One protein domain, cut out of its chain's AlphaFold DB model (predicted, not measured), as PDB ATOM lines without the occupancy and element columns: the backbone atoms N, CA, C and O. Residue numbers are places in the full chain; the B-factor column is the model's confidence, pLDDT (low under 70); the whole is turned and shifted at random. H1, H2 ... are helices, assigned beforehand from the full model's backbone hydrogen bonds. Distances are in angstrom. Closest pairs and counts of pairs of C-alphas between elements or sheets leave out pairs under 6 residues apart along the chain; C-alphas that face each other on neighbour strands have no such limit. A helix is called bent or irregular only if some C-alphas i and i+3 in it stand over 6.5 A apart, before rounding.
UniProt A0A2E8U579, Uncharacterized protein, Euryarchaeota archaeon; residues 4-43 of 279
ATOM      1  N   ALA A   4     272.956 197.910 254.112       70.12
ATOM      2  CA  ALA A   4     272.848 196.455 254.179       70.12
ATOM      3  C   ALA A   4     273.945 195.798 255.041       70.12
ATOM      4  O   ALA A   4     273.683 194.810 255.725       70.12
ATOM      5  N   GLU A   5     275.167 196.336 255.034       72.44
ATOM      6  CA  GLU A   5     276.269 195.840 255.871       72.44
ATOM      7  C   GLU A   5     276.069 196.225 257.340       72.44
ATOM      8  O   GLU A   5     276.365 195.421 258.222       72.44
ATOM      9  N   LYS A   6     275.508 197.414 257.599       68.06
ATOM     10  CA  LYS A   6     275.177 197.884 258.951       68.06
ATOM     11  C   LYS A   6     274.069 197.042 259.597       68.06
ATOM     12  O   LYS A   6     274.204 196.604 260.734       68.06
ATOM     13  N   VAL A   7     273.004 196.742 258.848       72.56
ATOM     14  CA  VAL A   7     271.907 195.875 259.322       72.56
ATOM     15  C   VAL A   7     272.380 194.437 259.536       72.56
ATOM     16  O   VAL A   7     271.982 193.791 260.501       72.56
ATOM     17  N   LYS A   8     273.260 193.928 258.669       75.19
ATOM     18  CA  LYS A   8     273.846 192.599 258.858       75.19
ATOM     19  C   LYS A   8     274.692 192.529 260.134       75.19
ATOM     20  O   LYS A   8     274.557 191.574 260.886       75.19
ATOM     21  N   GLY A   9     275.501 193.552 260.405       72.12
ATOM     22  CA  GLY A   9     276.282 193.636 261.641       72.12
ATOM     23  C   GLY A   9     275.417 193.664 262.905       72.12
ATOM     24  O   GLY A   9     275.803 193.072 263.911       72.12
ATOM     25  N   LEU A  10     274.240 194.301 262.845       71.50
ATOM     26  CA  LEU A  10     273.264 194.297 263.939       71.50
ATOM     27  C   LEU A  10     272.722 192.896 264.229       71.50
ATOM     28  O   LEU A  10     272.592 192.535 265.388       71.50
ATOM     29  N   LEU A  11     272.441 192.107 263.189       72.88
ATOM     30  CA  LEU A  11     271.948 190.731 263.327       72.88
ATOM     31  C   LEU A  11     273.043 189.752 263.777       72.88
ATOM     32  O   LEU A  11     272.755 188.800 264.502       72.88
ATOM     33  N   ASP A  12     274.284 189.990 263.347       76.81
ATOM     34  CA  ASP A  12     275.449 189.155 263.662       76.81
ATOM     35  C   ASP A  12     276.114 189.541 265.009       76.81
ATOM     36  O   ASP A  12     277.027 188.849 265.462       76.81
ATOM     37  N   GLY A  13     275.665 190.622 265.668       68.69
ATOM     38  CA  GLY A  13     276.165 191.074 266.976       68.69
ATOM     39  C   GLY A  13     277.573 191.682 266.951       68.69
ATOM     40  O   GLY A  13     278.263 191.683 267.968       68.69
ATOM     41  N   THR A  14     278.030 192.166 265.792       71.62
ATOM     42  CA  THR A  14     279.394 192.692 265.594       71.62
ATOM     43  C   THR A  14     279.477 194.220 265.616       71.62
ATOM     44  O   THR A  14     280.550 194.764 265.371       71.62
ATOM     45  N   VAL A  15     278.352 194.905 265.827       73.06
ATOM     46  CA  VAL A  15     278.278 196.374 265.901       73.06
ATOM     47  C   VAL A  15     278.658 196.827 267.305       73.06
ATOM     48  O   VAL A  15     278.196 196.259 268.295       73.06
ATOM     49  N   GLU A  16     279.524 197.833 267.391       71.44
ATOM     50  CA  GLU A  16     280.014 198.353 268.666       71.44
ATOM     51  C   GLU A  16     278.939 199.248 269.323       71.44
ATOM     52  O   GLU A  16     278.296 200.027 268.618       71.44
ATOM     53  N   PRO A  17     278.725 199.177 270.653       70.38
ATOM     54  CA  PRO A  17     277.681 199.937 271.354       70.38
ATOM     55  C   PRO A  17     277.658 201.437 271.038       70.38
ATOM     56  O   PRO A  17     276.588 202.010 270.872       70.38
ATOM     57  N   SER A  18     278.828 202.060 270.875       70.06
ATOM     58  CA  SER A  18     278.962 203.481 270.534       70.06
ATOM     59  C   SER A  18     278.436 203.832 269.140       70.06
ATOM     60  O   SER A  18     277.961 204.941 268.928       70.06
ATOM     61  N   GLU A  19     278.468 202.896 268.183       72.19
ATOM     62  CA  GLU A  19     277.934 203.134 266.834       72.19
ATOM     63  C   GLU A  19     276.396 203.183 266.816       72.19
ATOM     64  O   GLU A  19     275.810 203.743 265.891       72.19
ATOM     65  N   LEU A  20     275.742 202.617 267.839       70.94
ATOM     66  CA  LEU A  20     274.287 202.653 268.007       70.94
ATOM     67  C   LEU A  20     273.800 203.931 268.686       70.94
ATOM     68  O   LEU A  20     272.671 204.347 268.449       70.94
ATOM     69  N   GLU A  21     274.635 204.559 269.510       72.75
ATOM     70  CA  GLU A  21     274.295 205.815 270.187       72.75
ATOM     71  C   GLU A  21     274.360 207.020 269.237       72.75
ATOM     72  O   GLU A  21     273.620 207.987 269.413       72.75
ATOM     73  N   ASP A  22     275.205 206.951 268.205       74.12
ATOM     74  CA  ASP A  22     275.439 208.048 267.257       74.12
ATOM     75  C   ASP A  22     274.506 208.024 266.024       74.12
ATOM     76  O   ASP A  22     274.367 209.037 265.333       74.12
ATOM     77  N   ASP A  23     273.851 206.892 265.730       75.75
ATOM     78  CA  ASP A  23     272.996 206.702 264.547       75.75
ATOM     79  C   ASP A  23     271.553 206.351 264.959       75.75
ATOM     80  O   ASP A  23     271.221 205.215 265.307       75.75
ATOM     81  N   SER A  24     270.662 207.348 264.894       76.38
ATOM     82  CA  SER A  24     269.261 207.205 265.311       76.38
ATOM     83  C   SER A  24     268.465 206.192 264.488       76.38
ATOM     84  O   SER A  24     267.503 205.615 264.997       76.38
ATOM     85  N   GLU A  25     268.834 205.973 263.222       78.88
ATOM     86  CA  GLU A  25     268.144 205.009 262.362       78.88
ATOM     87  C   GLU A  25     268.570 203.575 262.697       78.88
ATOM     88  O   GLU A  25     267.721 202.680 262.767       78.88
ATOM     89  N   LEU A  26     269.858 203.362 262.984       76.69
ATOM     90  CA  LEU A  26     270.350 202.070 263.468       76.69
ATOM     91  C   LEU A  26     269.799 201.727 264.850       76.69
ATOM     92  O   LEU A  26     269.397 200.584 265.072       76.69
ATOM     93  N   TYR A  27     269.734 202.709 265.751       80.56
ATOM     94  CA  TYR A  27     269.158 202.531 267.079       80.56
ATOM     95  C   TYR A  27     267.690 202.095 267.008       80.56
ATOM     96  O   TYR A  27     267.301 201.121 267.645       80.56
ATOM     97  N   ALA A  28     266.873 202.761 266.183       82.12
ATOM     98  CA  ALA A  28     265.461 202.412 266.016       82.12
ATOM     99  C   ALA A  28     265.272 200.989 265.458       82.12
ATOM    100  O   ALA A  28     264.314 200.287 265.800       82.12
ATOM    101  N   LEU A  29     266.191 200.546 264.597       80.81
ATOM    102  CA  LEU A  29     266.181 199.197 264.043       80.81
ATOM    103  C   LEU A  29     266.610 198.158 265.091       80.81
ATOM    104  O   LEU A  29     265.970 197.112 265.202       80.81
ATOM    105  N   ALA A  30     267.622 198.467 265.903       80.00
ATOM    106  CA  ALA A  30     268.053 197.632 267.019       80.00
ATOM    107  C   ALA A  30     266.977 197.523 268.113       80.00
ATOM    108  O   ALA A  30     266.704 196.418 268.575       80.00
ATOM    109  N   GLU A  31     266.295 198.622 268.458       84.50
ATOM    110  CA  GLU A  31     265.190 198.643 269.431       84.50
ATOM    111  C   GLU A  31     264.052 197.722 268.984       84.50
ATOM    112  O   GLU A  31     263.473 196.995 269.788       84.50
ATOM    113  N   ARG A  32     263.761 197.692 267.680       82.50
ATOM    114  CA  ARG A  32     262.731 196.813 267.116       82.50
ATOM    115  C   ARG A  32     263.122 195.330 267.118       82.50
ATOM    116  O   ARG A  32     262.226 194.489 267.156       82.50
ATOM    117  N   ILE A  33     264.412 195.007 267.016       80.25
ATOM    118  CA  ILE A  33     264.906 193.620 266.941       80.25
ATOM    119  C   ILE A  33     265.152 193.040 268.335       80.25
ATOM    120  O   ILE A  33     264.730 191.918 268.605       80.25
ATOM    121  N   TYR A  34     265.824 193.793 269.205       79.56
ATOM    122  CA  TYR A  34     266.274 193.322 270.515       79.56
ATOM    123  C   TYR A  34     265.379 193.773 271.672       79.56
ATOM    124  O   TYR A  34     265.424 193.156 272.728       79.56
ATOM    125  N   GLY A  35     264.536 194.788 271.473       83.06
ATOM    126  CA  GLY A  35     263.756 195.392 272.550       83.06
ATOM    127  C   GLY A  35     264.569 196.431 273.322       83.06
ATOM    128  O   GLY A  35     265.791 196.336 273.454       83.06
ATOM    129  N   ARG A  36     263.886 197.457 273.829       81.94
ATOM    130  CA  ARG A  36     264.513 198.577 274.548       81.94
ATOM    131  C   ARG A  36     265.203 198.110 275.829       81.94
ATOM    132  O   ARG A  36     266.299 198.548 276.141       81.94
ATOM    133  N   GLU A  37     264.567 197.186 276.533       80.69
ATOM    134  CA  GLU A  37     265.029 196.609 277.789       80.69
ATOM    135  C   GLU A  37     266.374 195.881 277.662       80.69
ATOM    136  O   GLU A  37     267.193 195.953 278.575       80.69
ATOM    137  N   VAL A  38     266.630 195.237 276.519       82.44
ATOM    138  CA  VAL A  38     267.897 194.541 276.251       82.44
ATOM    139  C   VAL A  38     268.991 195.542 275.873       82.44
ATOM    140  O   VAL A  38     270.137 195.378 276.282       82.44
ATOM    141  N   LEU A  39     268.654 196.606 275.135       78.94
ATOM    142  CA  LEU A  39     269.597 197.686 274.817       78.94
ATOM    143  C   LEU A  39     270.039 198.448 276.075       78.94
ATOM    144  O   LEU A  39     271.231 198.717 276.235       78.94
ATOM    145  N   ASP A  40     269.105 198.700 276.996       79.88
ATOM    146  CA  ASP A  40     269.382 199.327 278.291       79.88
ATOM    147  C   ASP A  40     270.280 198.429 279.172       79.88
ATOM    148  O   ASP A  40     271.200 198.922 279.827       79.88
ATOM    149  N   GLU A  41     270.067 197.106 279.160       80.56
ATOM    150  CA  GLU A  41     270.914 196.131 279.871       80.56
ATOM    151  C   GLU A  41     272.336 196.048 279.283       80.56
ATOM    152  O   GLU A  41     273.306 195.854 280.019       80.56
ATOM    153  N   MET A  42     272.482 196.270 277.972       71.94
ATOM    154  CA  MET A  42     273.777 196.361 277.281       71.94
ATOM    155  C   MET A  42     274.458 197.732 277.434       71.94
ATOM    156  O   MET A  42     275.574 197.917 276.945       71.94
ATOM    157  N   GLY A  43     273.826 198.672 278.143       72.31
ATOM    158  CA  GLY A  43     274.372 199.998 278.424       72.31
ATOM    159  C   GLY A  43     274.361 200.949 277.227       72.31
ATOM    160  O   GLY A  43     275.140 201.896 277.226       72.31
TER     161      GLY A  43
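What this domain is: This is residues 4 to 43 of the 279 residues of an uncharacterized protein of Euryarchaeota archaeon (UniProt A0A2E8U579). Picture a V of two helices, H2 and H3, joined by a one-residue turn at Asp 23, with two further helices at the two ends of the long axis: H1 toward one end and H4 toward the other, crosswise to H3. The contacts are few, and H3, the longest helix, is the one to which each of the other three comes near. The printed part has 40 residues with four named helices in the order H1, H2, H3, H4 and no named strand; its class is all helix. It is compact, with a radius of gyration of the C-alphas of 9.1 A, and rounded, with spans of 25 by 18 by 16 A.

Where its parts are: Start at C-alpha 4, printed at (272.848, 196.455, 254.179). From there H1, residues 4 to 12, runs to C-alpha 12 at (275.449, 189.155, 263.662), and its first and last C-alphas are 12.2 A apart. Read on through residues 13 to 16, Gly 13 to Glu 16, and you reach H2, residues 17 to 22, from Pro 17 to Asp 22, which is 9.4 A from first to last C-alpha. One residue later, find C-alpha 24 at (269.261, 207.205, 265.311), where H3 begins. H3 holds residues 24 to 34, Ser 24 to Tyr 34, and its first and last C-alphas are 15.1 A apart. After Gly 35 comes H4, residues 36 to 41, which spans 8.7 A and ends with C-alpha 41 at (270.914, 196.131, 279.871). Met 42 and Gly 43 close the printed part.

How they stand to each other: Begin with H1 and look from it toward H3. The two only just touch, with 3 pairs of C-alphas within 8 A, and the closest C-alphas are those of Leu 10 and Ala 30, 6.9 A apart. Their lines stand at a shallow tilt of 34.7 degrees, only just short of steep, and they run the same way. H1 and H2 are apart, although they follow each other in the chain. Look next at H2 and H3, which touch only at the corner by their link, and only just, with 3 pairs of C-alphas within 8 A. Their closest C-alphas are those of Leu 20 and Tyr 27, 5.2 A apart. Their lines stand at a steep tilt of 43 degrees, and they run opposite ways. Go on to H4, which is close to H3 but not clearly touching it, with 2 pairs of C-alphas within 8 A. The closest C-alphas there are those of Glu 31 and Leu 39, 7.0 A apart, and the two lines are about perpendicular, at 88 degrees. H4 is apart from H1 and from H2. In the backbones of H1, H2, H3 and H4, every O i to N i+4 pair is within hydrogen-bond range. No helix is bent or irregular.

The domain as a whole: The two C-alphas farthest apart are those of Ala 4 and Glu 41, at 25.8 A, while those of the first and last printed residues, Ala 4 and Gly 43, are 24.5 A apart. The printed part runs from residue 4 to residue 43 of a chain of 279 residues, and it has no cut. The links from H1 to H2, from H2 to H3 and from H3 to H4 are tight, with 4, 1 and 1 residues between the helices, and there is no long link. Look at the B-factor column for the model's confidence: the mean pLDDT of the printed part is 75.9, and 2 residues are under 70, namely Lys 6 and Gly 13. The mean is 72 in H1, 72 in H2, 80 in H3 and 81 in H4.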